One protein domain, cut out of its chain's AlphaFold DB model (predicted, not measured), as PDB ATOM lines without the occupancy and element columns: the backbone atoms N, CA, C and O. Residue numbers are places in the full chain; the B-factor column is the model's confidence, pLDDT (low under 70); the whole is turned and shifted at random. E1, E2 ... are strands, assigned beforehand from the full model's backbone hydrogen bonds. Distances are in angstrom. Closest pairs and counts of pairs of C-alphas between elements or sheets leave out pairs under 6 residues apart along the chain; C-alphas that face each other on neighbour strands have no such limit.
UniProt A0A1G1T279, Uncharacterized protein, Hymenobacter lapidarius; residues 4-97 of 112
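What this domain is: This is residues 4 to 97 of the 112 residues of an uncharacterized protein of Hymenobacter lapidarius (UniProt A0A1G1T279). A strongly twisted sheet of four strands, E4, E5, E6 and E7, stands beside a long bent hairpin, E1 and E2, with short E3 along the start of E1; the two sheets come near each other only loosely, at E1 and E7. A long loop, residues 39 to 59, joins them. The 94 printed residues hold seven named strands, E1 to E7 in chain order, and no named helix: all strand. Both sheets, E4 E5 E6 E7 and E2 E1 E3, are antiparallel. The whole is compact, radius of gyration of the C-alphas 14.1 A, spanning 37 by 31 by 29 A.

Where its parts are: E4 is residues 60 to 63, 9.9 A, from C-alpha 60 at (34.885, -44.197, -34.494). E5 is 66 to 69, 9.7 A; E6 is 75 to 81, 16.6 A; E7 is 85 to 91, 19.9 A, ending at C-alpha 91 at (31.929, -50.800, -46.138). E1 is 4 to 15, 30.7 A, from C-alpha 4 at (36.798, -29.783, -45.313). E2 is 21 to 29, 21.9 A; E3 is 35 to 38, 10.3 A.

How they stand to each other: E4 to E7 form a meander, each strand the antiparallel neighbour of the one before: N 61 and O 68 are 2.9 A apart, N 67 and O 76 2.8 A, N 77 and O 89 2.9 A. The closest C-alphas of E7 and E1 are those of Leu 86 and Trp 5, 7.4 A. E1 bends by 67 degrees at residue 8 and pairs staggered: residues 4 to 6 with E3 (N 5 and O 36, 2.9 A), 9 to 15 with E2 (N 12 and O 25, 2.9 A). E2 and E7 are apart.

The domain as a whole: The farthest C-alphas, of Ala 83 and Pro 97, are 41.2 A apart. The printed part has no cut. The link E3 to E4 is long. Residues 31 to 57 have pLDDT under 70.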
ATOM      1  N   THR A   4      37.995 -29.477 -44.543       74.12
ATOM      2  CA  THR A   4      36.798 -29.783 -45.313       74.12
ATOM      3  C   THR A   4      37.194 -30.253 -46.711       74.12
ATOM      4  O   THR A   4      38.116 -29.703 -47.308       74.12
ATOM      5  N   TRP A   5      36.515 -31.281 -47.201       79.06
ATOM      6  CA  TRP A   5      36.748 -31.911 -48.496       79.06
ATOM      7  C   TRP A   5      35.454 -31.904 -49.298       79.06
ATOM      8  O   TRP A   5      34.439 -32.348 -48.769       79.06
ATOM      9  N   ASP A   6      35.466 -31.456 -50.545       82.44
ATOM     10  CA  ASP A   6      34.275 -31.420 -51.390       82.44
ATOM     11  C   ASP A   6      34.148 -32.718 -52.192       82.44
ATOM     12  O   ASP A   6      35.092 -33.165 -52.851       82.44
ATOM     13  N   LEU A   7      32.978 -33.358 -52.116       84.00
ATOM     14  CA  LEU A   7      32.738 -34.609 -52.825       84.00
ATOM     15  C   LEU A   7      32.743 -34.373 -54.332       84.00
ATOM     16  O   LEU A   7      31.963 -33.584 -54.861       84.00
ATOM     17  N   LYS A   8      33.567 -35.148 -55.025       86.50
ATOM     18  CA  LYS A   8      33.665 -35.146 -56.478       86.50
ATOM     19  C   LYS A   8      32.836 -36.268 -57.085       86.50
ATOM     20  O   LYS A   8      31.987 -36.011 -57.942       86.50
ATOM     21  N   THR A   9      33.070 -37.506 -56.644       88.94
ATOM     22  CA  THR A   9      32.369 -38.685 -57.167       88.94
ATOM     23  C   THR A   9      32.005 -39.692 -56.091       88.94
ATOM     24  O   THR A   9      32.736 -39.862 -55.118       88.94
ATOM     25  N   GLU A  10      30.922 -40.418 -56.338       89.50
ATOM     26  CA  GLU A  10      30.448 -41.564 -55.562       89.50
ATOM     27  C   GLU A  10      30.303 -42.779 -56.495       89.50
ATOM     28  O   GLU A  10      29.642 -42.680 -57.530       89.50
ATOM     29  N   THR A  11      30.913 -43.913 -56.149       93.31
ATOM     30  CA  THR A  11      30.783 -45.180 -56.889       93.31
ATOM     31  C   THR A  11      30.398 -46.288 -55.920       93.31
ATOM     32  O   THR A  11      31.105 -46.528 -54.946       93.31
ATOM     33  N   GLU A  12      29.295 -46.977 -56.186       94.19
ATOM     34  CA  GLU A  12      28.807 -48.088 -55.370       94.19
ATOM     35  C   GLU A  12      29.188 -49.433 -56.000       94.19
ATOM     36  O   GLU A  12      29.053 -49.631 -57.208       94.19
ATOM     37  N   TYR A  13      29.633 -50.366 -55.163       96.38
ATOM     38  CA  TYR A  13      30.002 -51.732 -55.504       96.38
ATOM     39  C   TYR A  13      29.110 -52.701 -54.735       96.38
ATOM     40  O   TYR A  13      29.050 -52.675 -53.504       96.38
ATOM     41  N   LEU A  14      28.438 -53.589 -55.456       96.31
ATOM     42  CA  LEU A  14      27.512 -54.564 -54.894       96.31
ATOM     43  C   LEU A  14      28.079 -55.962 -55.086       96.31
ATOM     44  O   LEU A  14      28.459 -56.336 -56.196       96.31
ATOM     45  N   TYR A  15      28.125 -56.741 -54.009       96.19
ATOM     46  CA  TYR A  15      28.719 -58.075 -54.023       96.19
ATOM     47  C   TYR A  15      27.667 -59.154 -53.777       96.19
ATOM     48  O   TYR A  15      26.733 -58.975 -52.988       96.19
ATOM     49  N   ASP A  16      27.838 -60.291 -54.444       94.56
ATOM     50  CA  ASP A  16      27.004 -61.472 -54.242       94.56
ATOM     51  C   ASP A  16      27.345 -62.215 -52.936       94.56
ATOM     52  O   ASP A  16      28.276 -61.868 -52.203       94.56
ATOM     53  N   SER A  17      26.588 -63.273 -52.635       91.69
ATOM     54  CA  SER A  17      26.781 -64.106 -51.439       91.69
ATOM     55  C   SER A  17      28.092 -64.894 -51.410       91.69
ATOM     56  O   SER A  17      28.455 -65.425 -50.362       91.69
ATOM     57  N   LYS A  18      28.822 -64.963 -52.528       91.62
ATOM     58  CA  LYS A  18      30.152 -65.579 -52.620       91.62
ATOM     59  C   LYS A  18      31.271 -64.544 -52.468       91.62
ATOM     60  O   LYS A  18      32.442 -64.914 -52.502       91.62
ATOM     61  N   GLY A  19      30.926 -63.267 -52.292       89.50
ATOM     62  CA  GLY A  19      31.870 -62.159 -52.185       89.50
ATOM     63  C   GLY A  19      32.402 -61.662 -53.530       89.50
ATOM     64  O   GLY A  19      33.309 -60.828 -53.537       89.50
ATOM     65  N   ALA A  20      31.860 -62.136 -54.657       94.69
ATOM     66  CA  ALA A  20      32.228 -61.646 -55.980       94.69
ATOM     67  C   ALA A  20      31.500 -60.332 -56.289       94.69
ATOM     68  O   ALA A  20      30.369 -60.116 -55.850       94.69
ATOM     69  N   LEU A  21      32.155 -59.438 -57.036       96.44
ATOM     70  CA  LEU A  21      31.535 -58.195 -57.491       96.44
ATOM     71  C   LEU A  21      30.423 -58.531 -58.494       96.44
ATOM     72  O   LEU A  21      30.692 -59.095 -59.552       96.44
ATOM     73  N   ALA A  22      29.187 -58.191 -58.143       96.62
ATOM     74  CA  ALA A  22      27.996 -58.478 -58.933       96.62
ATOM     75  C   ALA A  22      27.558 -57.274 -59.776       96.62
ATOM     76  O   ALA A  22      27.113 -57.451 -60.909       96.62
ATOM     77  N   ALA A  23      27.684 -56.060 -59.237       95.75
ATOM     78  CA  ALA A  23      27.335 -54.833 -59.944       95.75
ATOM     79  C   ALA A  23      28.156 -53.637 -59.450       95.75
ATOM     80  O   ALA A  23      28.625 -53.613 -58.311       95.75
ATOM     81  N   THR A  24      28.273 -52.634 -60.319       97.06
ATOM     82  CA  THR A  24      28.857 -51.326 -60.014       97.06
ATOM     83  C   THR A  24      27.891 -50.245 -60.482       97.06
ATOM     84  O   THR A  24      27.429 -50.292 -61.622       97.06
ATOM     85  N   HIS A  25      27.607 -49.261 -59.632       94.25
ATOM     86  CA  HIS A  25      26.784 -48.102 -59.968       94.25
ATOM     87  C   HIS A  25      27.594 -46.803 -59.848       94.25
ATOM     88  O   HIS A  25      28.329 -46.610 -58.880       94.25
ATOM     89  N   GLY A  26      27.440 -45.902 -60.824       90.94
ATOM     90  CA  GLY A  26      28.186 -44.641 -60.903       90.94
ATOM     91  C   GLY A  26      29.325 -44.663 -61.941       90.94
ATOM     92  O   GLY A  26      29.309 -45.504 -62.843       90.94
ATOM     93  N   PRO A  27      30.299 -43.733 -61.859       87.94
ATOM     94  CA  PRO A  27      30.425 -42.703 -60.830       87.94
ATOM     95  C   PRO A  27      29.310 -41.659 -60.935       87.94
ATOM     96  O   PRO A  27      29.052 -41.098 -62.001       87.94
ATOM     97  N   PHE A  28      28.665 -41.375 -59.813       85.94
ATOM     98  CA  PHE A  28      27.736 -40.263 -59.681       85.94
ATOM     99  C   PHE A  28      28.521 -39.001 -59.343       85.94
ATOM    100  O   PHE A  28      29.347 -39.000 -58.430       85.94
ATOM    101  N   THR A  29      28.278 -37.923 -60.084       81.50
ATOM    102  CA  THR A  29      28.828 -36.605 -59.765       81.50
ATOM    103  C   THR A  29      27.843 -35.846 -58.890       81.50
ATOM    104  O   THR A  29      26.634 -35.842 -59.131       81.50
ATOM    105  N   HIS A  30      28.356 -35.194 -57.850       70.06
ATOM    106  CA  HIS A  30      27.531 -34.451 -56.905       70.06
ATOM    107  C   HIS A  30      27.876 -32.964 -56.982       70.06
ATOM    108  O   HIS A  30      28.839 -32.535 -56.363       70.06
ATOM    109  N   PRO A  31      27.088 -32.150 -57.710       57.47
ATOM    110  CA  PRO A  31      27.311 -30.704 -57.765       57.47
ATOM    111  C   PRO A  31      26.930 -29.985 -56.457       57.47
ATOM    112  O   PRO A  31      27.130 -28.781 -56.335       57.47
ATOM    113  N   GLN A  32      26.340 -30.697 -55.490       55.75
ATOM    114  CA  GLN A  32      25.950 -30.173 -54.179       55.75
ATOM    115  C   GLN A  32      27.042 -30.459 -53.137       55.75
ATOM    116  O   GLN A  32      27.666 -31.515 -53.189       55.75
ATOM    117  N   GLN A  33      27.219 -29.539 -52.177       57.66
ATOM    118  CA  GLN A  33      28.249 -29.516 -51.119       57.66
ATOM    119  C   GLN A  33      28.159 -30.699 -50.130       57.66
ATOM    120  O   GLN A  33      27.930 -30.524 -48.934       57.66
ATOM    121  N   LYS A  34      28.319 -31.937 -50.595       65.94
ATOM    122  CA  LYS A  34      28.557 -33.083 -49.717       65.94
ATOM    123  C   LYS A  34      30.013 -32.987 -49.263       65.94
ATOM    124  O   LYS A  34      30.917 -33.162 -50.074       65.94
ATOM    125  N   GLN A  35      30.232 -32.670 -47.993       67.06
ATOM    126  CA  GLN A  35      31.577 -32.461 -47.465       67.06
ATOM    127  C   GLN A  35      32.083 -33.672 -46.694       67.06
ATOM    128  O   GLN A  35      31.267 -34.425 -46.153       67.06
ATOM    129  N   ALA A  36      33.411 -33.832 -46.635       69.44
ATOM    130  CA  ALA A  36      34.071 -34.668 -45.647       69.44
ATOM    131  C   ALA A  36      34.962 -33.895 -44.653       69.44
ATOM    132  O   ALA A  36      35.615 -32.940 -45.060       69.44
ATOM    133  N   VAL A  37      35.026 -34.290 -43.371       67.94
ATOM    134  CA  VAL A  37      36.020 -33.805 -42.391       67.94
ATOM    135  C   VAL A  37      36.689 -34.990 -41.694       67.94
ATOM    136  O   VAL A  37      36.060 -35.800 -41.016       67.94
ATOM    137  N   ILE A  38      38.012 -35.075 -41.825       65.94
ATOM    138  CA  ILE A  38      38.836 -36.047 -41.096       65.94
ATOM    139  C   ILE A  38      39.696 -35.272 -40.102       65.94
ATOM    140  O   ILE A  38      40.562 -34.494 -40.509       65.94
ATOM    141  N   SER A  39      39.457 -35.480 -38.810       63.88
ATOM    142  CA  SER A  39      40.267 -34.955 -37.710       63.88
ATOM    143  C   SER A  39      41.111 -36.068 -37.071       63.88
ATOM    144  O   SER A  39      40.972 -37.245 -37.415       63.88
ATOM    145  N   ALA A  40      42.055 -35.699 -36.198       56.53
ATOM    146  CA  ALA A  40      42.906 -36.677 -35.508       56.53
ATOM    147  C   ALA A  40      42.108 -37.601 -34.563       56.53
ATOM    148  O   ALA A  40      42.487 -38.763 -34.403       56.53
ATOM    149  N   ASP A  41      40.983 -37.101 -34.039       50.28
ATOM    150  CA  ASP A  41      40.165 -37.746 -33.003       50.28
ATOM    151  C   ASP A  41      38.721 -38.064 -33.461       50.28
ATOM    152  O   ASP A  41      38.026 -38.836 -32.804       50.28
ATOM    153  N   TYR A  42      38.254 -37.483 -34.582       50.25
ATOM    154  CA  TYR A  42      36.890 -37.585 -35.144       50.25
ATOM    155  C   TYR A  42      36.923 -37.650 -36.686       50.25
ATOM    156  O   TYR A  42      37.438 -36.753 -37.344       50.25
ATOM    157  N   VAL A  43      36.309 -38.663 -37.305       50.62
ATOM    158  CA  VAL A  43      35.883 -38.602 -38.711       50.62
ATOM    159  C   VAL A  43      34.477 -38.050 -38.671       50.62
ATOM    160  O   VAL A  43      33.512 -38.752 -38.376       50.62
ATOM    161  N   VAL A  44      34.363 -36.747 -38.891       52.78
ATOM    162  CA  VAL A  44      33.066 -36.105 -39.021       52.78
ATOM    163  C   VAL A  44      32.800 -35.960 -40.490       52.78
ATOM    164  O   VAL A  44      33.299 -35.014 -41.072       52.78
ATOM    165  N   THR A  45      31.974 -36.842 -41.051       54.62
ATOM    166  CA  THR A  45      31.028 -36.456 -42.112       54.62
ATOM    167  C   THR A  45      30.350 -37.649 -42.727       54.62
ATOM    168  O   THR A  45      31.001 -38.541 -43.263       54.62
ATOM    169  N   LEU A  46      29.033 -37.544 -42.793       49.47
ATOM    170  CA  LEU A  46      28.257 -38.243 -43.789       49.47
ATOM    171  C   LEU A  46      27.234 -37.255 -44.351       49.47
ATOM    172  O   LEU A  46      26.358 -36.785 -43.632       49.47
ATOM    173  N   ILE A  47      27.471 -36.886 -45.611       49.00
ATOM    174  CA  ILE A  47      26.498 -36.669 -46.686       49.00
ATOM    175  C   ILE A  47      25.180 -36.007 -46.250       49.00
ATOM    176  O   ILE A  47      24.278 -36.659 -45.730       49.00
ATOM    177  N   MET A  48      25.018 -34.725 -46.588       38.56
ATOM    178  CA  MET A  48      23.698 -34.094 -46.607       38.56
ATOM    179  C   MET A  48      22.861 -34.726 -47.728       38.56
ATOM    180  O   MET A  48      23.069 -34.432 -48.907       38.56
ATOM    181  N   LEU A  49      21.932 -35.614 -47.373       40.38
ATOM    182  CA  LEU A  49      20.890 -36.078 -48.285       40.38
ATOM    183  C   LEU A  49      19.747 -35.071 -48.265       40.38
ATOM    184  O   LEU A  49      18.838 -35.188 -47.455       40.38
ATOM    185  N   ALA A  50      19.819 -34.115 -49.192       40.25
ATOM    186  CA  ALA A  50      18.784 -33.124 -49.464       40.25
ATOM    187  C   ALA A  50      18.403 -32.234 -48.264       40.25
ATOM    188  O   ALA A  50      18.677 -32.501 -47.101       40.25
ATOM    189  N   THR A  51      17.810 -31.086 -48.560       38.66
ATOM    190  CA  THR A  51      17.269 -30.185 -47.543       38.66
ATOM    191  C   THR A  51      16.150 -30.876 -46.748       38.66
ATOM    192  O   THR A  51      15.241 -31.425 -47.374       38.66
ATOM    193  N   PRO A  52      16.155 -30.791 -45.404       47.28
ATOM    194  CA  PRO A  52      17.097 -30.032 -44.583       47.28
ATOM    195  C   PRO A  52      18.442 -30.750 -44.371       47.28
ATOM    196  O   PRO A  52      18.500 -31.958 -44.188       47.28
ATOM    197  N   VAL A  53      19.514 -29.948 -44.338       50.81
ATOM    198  CA  VAL A  53      20.904 -30.332 -44.035       50.81
ATOM    199  C   VAL A  53      20.969 -31.214 -42.784       50.81
ATOM    200  O   VAL A  53      20.925 -30.718 -41.658       50.81
ATOM    201  N   GLN A  54      21.089 -32.528 -42.965       51.56
ATOM    202  CA  GLN A  54      21.335 -33.449 -41.862       51.56
ATOM    203  C   GLN A  54      22.847 -33.626 -41.699       51.56
ATOM    204  O   GLN A  54      23.511 -34.229 -42.537       51.56
ATOM    205  N   THR A  55      23.413 -33.071 -40.627       53.41
ATOM    206  CA  THR A  55      24.800 -33.349 -40.236       53.41
ATOM    207  C   THR A  55      24.819 -34.568 -39.323       53.41
ATOM    208  O   THR A  55      24.458 -34.468 -38.151       53.41
ATOM    209  N   SER A  56      25.266 -35.711 -39.838       61.38
ATOM    210  CA  SER A  56      25.494 -36.900 -39.012       61.38
ATOM    211  C   SER A  56      26.948 -36.939 -38.538       61.38
ATOM    212  O   SER A  56      27.879 -36.855 -39.344       61.38
ATOM    213  N   ARG A  57      27.148 -37.035 -37.218       65.81
ATOM    214  CA  ARG A  57      28.460 -37.223 -36.579       65.81
ATOM    215  C   ARG A  57      28.540 -38.639 -36.038       65.81
ATOM    216  O   ARG A  57      27.662 -39.054 -35.286       65.81
ATOM    217  N   PHE A  58      29.608 -39.342 -36.381       72.38
ATOM    218  CA  PHE A  58      29.831 -40.709 -35.947       72.38
ATOM    219  C   PHE A  58      31.118 -40.781 -35.129       72.38
ATOM    220  O   PHE A  58      32.169 -40.315 -35.565       72.38
ATOM    221  N   ALA A  59      31.036 -41.347 -33.926       76.06
ATOM    222  CA  ALA A  59      32.233 -41.731 -33.191       76.06
ATOM    223  C   ALA A  59      32.855 -42.960 -33.871       76.06
ATOM    224  O   ALA A  59      32.129 -43.793 -34.414       76.06
ATOM    225  N   TYR A  60      34.178 -43.090 -33.849       78.56
ATOM    226  CA  TYR A  60      34.885 -44.197 -34.494       78.56
ATOM    227  C   TYR A  60      36.131 -44.583 -33.697       78.56
ATOM    228  O   TYR A  60      36.692 -43.763 -32.970       78.56
ATOM    229  N   SER A  61      36.574 -45.826 -33.854       84.25
ATOM    230  CA  SER A  61      37.922 -46.253 -33.479       84.25
ATOM    231  C   SER A  61      38.808 -46.313 -34.718       84.25
ATOM    232  O   SER A  61      38.348 -46.700 -35.794       84.25
ATOM    233  N   ARG A  62      40.090 -45.966 -34.578       83.50
ATOM    234  CA  ARG A  62      41.057 -45.995 -35.681       83.50
ATOM    235  C   ARG A  62      42.082 -47.106 -35.508       83.50
ATOM    236  O   ARG A  62      42.750 -47.166 -34.481       83.50
ATOM    237  N   GLN A  63      42.291 -47.895 -36.559       87.12
ATOM    238  CA  GLN A  63      43.400 -48.841 -36.658       87.12
ATOM    239  C   GLN A  63      44.110 -48.659 -38.005       87.12
ATOM    240  O   GLN A  63      43.636 -49.089 -39.055       87.12
ATOM    241  N   GLY A  64      45.255 -47.968 -37.990       87.31
ATOM    242  CA  GLY A  64      45.969 -47.602 -39.215       87.31
ATOM    243  C   GLY A  64      45.120 -46.706 -40.128       87.31
ATOM    244  O   GLY A  64      44.802 -45.566 -39.769       87.31
ATOM    245  N   ASN A  65      44.763 -47.227 -41.305       87.56
ATOM    246  CA  ASN A  65      43.941 -46.536 -42.307       87.56
ATOM    247  C   ASN A  65      42.452 -46.906 -42.242       87.56
ATOM    248  O   ASN A  65      41.686 -46.401 -43.057       87.56
ATOM    249  N   VAL A  66      42.051 -47.763 -41.300       88.38
ATOM    250  CA  VAL A  66      40.660 -48.194 -41.132       88.38
ATOM    251  C   VAL A  66      40.018 -47.437 -39.974       88.38
ATOM    252  O   VAL A  66      40.619 -47.274 -38.905       88.38
ATOM    253  N   LEU A  67      38.797 -46.967 -40.208       86.31
ATOM    254  CA  LEU A  67      37.956 -46.245 -39.266       86.31
ATOM    255  C   LEU A  67      36.701 -47.094 -39.029       86.31
ATOM    256  O   LEU A  67      35.888 -47.250 -39.935       86.31
ATOM    257  N   SER A  68      36.534 -47.653 -37.834       88.31
ATOM    258  CA  SER A  68      35.353 -48.455 -37.490       88.31
ATOM    259  C   SER A  68      34.353 -47.573 -36.757       88.31
ATOM    260  O   SER A  68      34.650 -47.080 -35.668       88.31
ATOM    261  N   ILE A  69      33.183 -47.340 -37.351       83.94
ATOM    262  CA  ILE A  69      32.160 -46.473 -36.766       83.94
ATOM    263  C   ILE A  69      31.518 -47.178 -35.565       83.94
ATOM    264  O   ILE A  69      30.930 -48.254 -35.699       83.94
ATOM    265  N   LEU A  70      31.612 -46.565 -34.383       81.38
ATOM    266  CA  LEU A  70      31.120 -47.150 -33.137       81.38
ATOM    267  C   LEU A  70      29.608 -47.379 -33.191       81.38
ATOM    268  O   LEU A  70      28.861 -46.576 -33.749       81.38
ATOM    269  N   ASN A  71      29.160 -48.457 -32.543       80.62
ATOM    270  CA  ASN A  71      27.759 -48.896 -32.507       80.62
ATOM    271  C   ASN A  71      27.162 -49.212 -33.890       80.62
ATOM    272  O   ASN A  71      25.944 -49.230 -34.058       80.62
ATOM    273  N   THR A  72      28.015 -49.477 -34.877       81.81
ATOM    274  CA  THR A  72      27.632 -49.963 -36.202       81.81
ATOM    275  C   THR A  72      28.597 -51.066 -36.636       81.81
ATOM    276  O   THR A  72      29.636 -51.258 -36.009       81.81
ATOM    277  N   ASN A  73      28.283 -51.753 -37.736       84.19
ATOM    278  CA  ASN A  73      29.222 -52.649 -38.426       84.19
ATOM    279  C   ASN A  73      29.769 -51.988 -39.704       84.19
ATOM    280  O   ASN A  73      30.042 -52.674 -40.686       84.19
ATOM    281  N   THR A  74      29.846 -50.655 -39.713       86.12
ATOM    282  CA  THR A  74      30.358 -49.875 -40.839       86.12
ATOM    283  C   THR A  74      31.838 -49.592 -40.636       86.12
ATOM    284  O   THR A  74      32.250 -49.081 -39.590       86.12
ATOM    285  N   GLU A  75      32.630 -49.851 -41.668       89.62
ATOM    286  CA  GLU A  75      34.048 -49.496 -41.709       89.62
ATOM    287  C   GLU A  75      34.321 -48.507 -42.838       89.62
ATOM    288  O   GLU A  75      33.660 -48.531 -43.872       89.62
ATOM    289  N   ILE A  76      35.313 -47.642 -42.652       88.06
ATOM    290  CA  ILE A  76      35.770 -46.702 -43.672       88.06
ATOM    291  C   ILE A  76      37.275 -46.875 -43.847       88.06
ATOM    292  O   ILE A  76      38.050 -46.615 -42.927       88.06
ATOM    293  N   ASP A  77      37.694 -47.274 -45.041       90.75
ATOM    294  CA  ASP A  77      39.101 -47.282 -45.434       90.75
ATOM    295  C   ASP A  77      39.506 -45.919 -45.992       90.75
ATOM    296  O   ASP A  77      38.932 -45.439 -46.972       90.75
ATOM    297  N   ILE A  78      40.590 -45.352 -45.469       88.56
ATOM    298  CA  ILE A  78      41.300 -44.246 -46.111       88.56
ATOM    299  C   ILE A  78      42.219 -44.836 -47.188       88.56
ATOM    300  O   ILE A  78      43.339 -45.266 -46.903       88.56
ATOM    301  N   LYS A  79      41.754 -44.859 -48.443       91.06
ATOM    302  CA  LYS A  79      42.539 -45.350 -49.592       91.06
ATOM    303  C   LYS A  79      43.617 -44.356 -50.022       91.06
ATOM    304  O   LYS A  79      44.679 -44.761 -50.488       91.06
ATOM    305  N   LYS A  80      43.353 -43.058 -49.860       90.25
ATOM    306  CA  LYS A  80      44.279 -41.973 -50.208       90.25
ATOM    307  C   LYS A  80      44.006 -40.751 -49.343       90.25
ATOM    308  O   LYS A  80      42.856 -40.354 -49.209       90.25
ATOM    309  N   LEU A  81      45.060 -40.131 -48.819       86.75
ATOM    310  CA  LEU A  81      44.998 -38.847 -48.118       86.75
ATOM    311  C   LEU A  81      46.233 -38.018 -48.484       86.75
ATOM    312  O   LEU A  81      47.344 -38.335 -48.062       86.75
ATOM    313  N   THR A  82      46.048 -36.974 -49.292       87.12
ATOM    314  CA  THR A  82      47.102 -36.013 -49.663       87.12
ATOM    315  C   THR A  82      46.725 -34.598 -49.224       87.12
ATOM    316  O   THR A  82      45.756 -34.413 -48.499       87.12
ATOM    317  N   ALA A  83      47.476 -33.576 -49.643       84.00
ATOM    318  CA  ALA A  83      47.104 -32.180 -49.402       84.00
ATOM    319  C   ALA A  83      45.883 -31.711 -50.222       84.00
ATOM    320  O   ALA A  83      45.283 -30.703 -49.854       84.00
ATOM    321  N   HIS A  84      45.525 -32.423 -51.303       87.00
ATOM    322  CA  HIS A  84      44.512 -31.998 -52.288       87.00
ATOM    323  C   HIS A  84      43.478 -33.068 -52.644       87.00
ATOM    324  O   HIS A  84      42.499 -32.755 -53.304       87.00
ATOM    325  N   SER A  85      43.692 -34.326 -52.251       88.88
ATOM    326  CA  SER A  85      42.808 -35.429 -52.624       88.88
ATOM    327  C   SER A  85      42.605 -36.386 -51.457       88.88
ATOM    328  O   SER A  85      43.567 -36.774 -50.781       88.88
ATOM    329  N   LEU A  86      41.353 -36.793 -51.272       86.50
ATOM    330  CA  LEU A  86      40.921 -37.788 -50.303       86.50
ATOM    331  C   LEU A  86      40.088 -38.855 -51.020       86.50
ATOM    332  O   LEU A  86      39.200 -38.533 -51.802       86.50
ATOM    333  N   VAL A  87      40.370 -40.129 -50.746       90.31
ATOM    334  CA  VAL A  87      39.549 -41.256 -51.211       90.31
ATOM    335  C   VAL A  87      39.177 -42.117 -50.014       90.31
ATOM    336  O   VAL A  87      40.062 -42.609 -49.303       90.31
ATOM    337  N   LEU A  88      37.873 -42.282 -49.805       88.94
ATOM    338  CA  LEU A  88      37.285 -43.090 -48.741       88.94
ATOM    339  C   LEU A  88      36.501 -44.246 -49.349       88.94
ATOM    340  O   LEU A  88      35.712 -44.026 -50.258       88.94
ATOM    341  N   LEU A  89      36.664 -45.450 -48.809       92.12
ATOM    342  CA  LEU A  89      35.818 -46.595 -49.142       92.12
ATOM    343  C   LEU A  89      34.997 -46.974 -47.912       92.12
ATOM    344  O   LEU A  89      35.549 -47.457 -46.925       92.12
ATOM    345  N   TYR A  90      33.689 -46.754 -47.985       89.56
ATOM    346  CA  TYR A  90      32.719 -47.161 -46.978       89.56
ATOM    347  C   TYR A  90      32.320 -48.609 -47.211       89.56
ATOM    348  O   TYR A  90      31.859 -48.959 -48.293       89.56
ATOM    349  N   ARG A  91      32.450 -49.438 -46.183       90.75
ATOM    350  CA  ARG A  91      31.929 -50.800 -46.138       90.75
ATOM    351  C   ARG A  91      30.726 -50.823 -45.221       90.75
ATOM    352  O   ARG A  91      30.873 -50.638 -44.014       90.75
ATOM    353  N   TYR A  92      29.547 -51.024 -45.792       88.94
ATOM    354  CA  TYR A  92      28.325 -51.118 -45.005       88.94
ATOM    355  C   TYR A  92      28.244 -52.462 -44.274       88.94
ATOM    356  O   TYR A  92      28.884 -53.436 -44.691       88.94
ATOM    357  N   PRO A  93      27.417 -52.550 -43.218       87.94
ATOM    358  CA  PRO A  93      27.041 -53.829 -42.644       87.94
ATOM    359  C   PRO A  93      26.526 -54.783 -43.733       87.94
ATOM    360  O   PRO A  93      25.941 -54.325 -44.720       87.94
ATOM    361  N   PRO A  94      26.690 -56.106 -43.558       89.38
ATOM    362  CA  PRO A  94      26.072 -57.079 -44.447       89.38
ATOM    363  C   PRO A  94      24.575 -56.812 -44.602       89.38
ATOM    364  O   PRO A  94      23.883 -56.487 -43.632       89.38
ATOM    365  N   ASN A  95      24.077 -56.969 -45.823       88.12
ATOM    366  CA  ASN A  95      22.662 -56.793 -46.093       88.12
ATOM    367  C   ASN A  95      21.838 -57.916 -45.435       88.12
ATOM    368  O   ASN A  95      22.348 -59.017 -45.200       88.12
ATOM    369  N   PRO A  96      20.540 -57.678 -45.177       89.44
ATOM    370  CA  PRO A  96      19.639 -58.712 -44.690       89.44
ATOM    371  C   PRO A  96      19.594 -59.947 -45.621       89.44
ATOM    372  O   PRO A  96      19.757 -59.796 -46.833       89.44
ATOM    373  N   PRO A  97      19.300 -61.160 -45.110       86.31
ATOM    374  CA  PRO A  97      19.360 -62.405 -45.893       86.31
ATOM    375  C   PRO A  97      18.453 -62.467 -47.131       86.31
ATOM    376  O   PRO A  97      18.683 -63.281 -48.018       86.31
TER     377      PRO A  97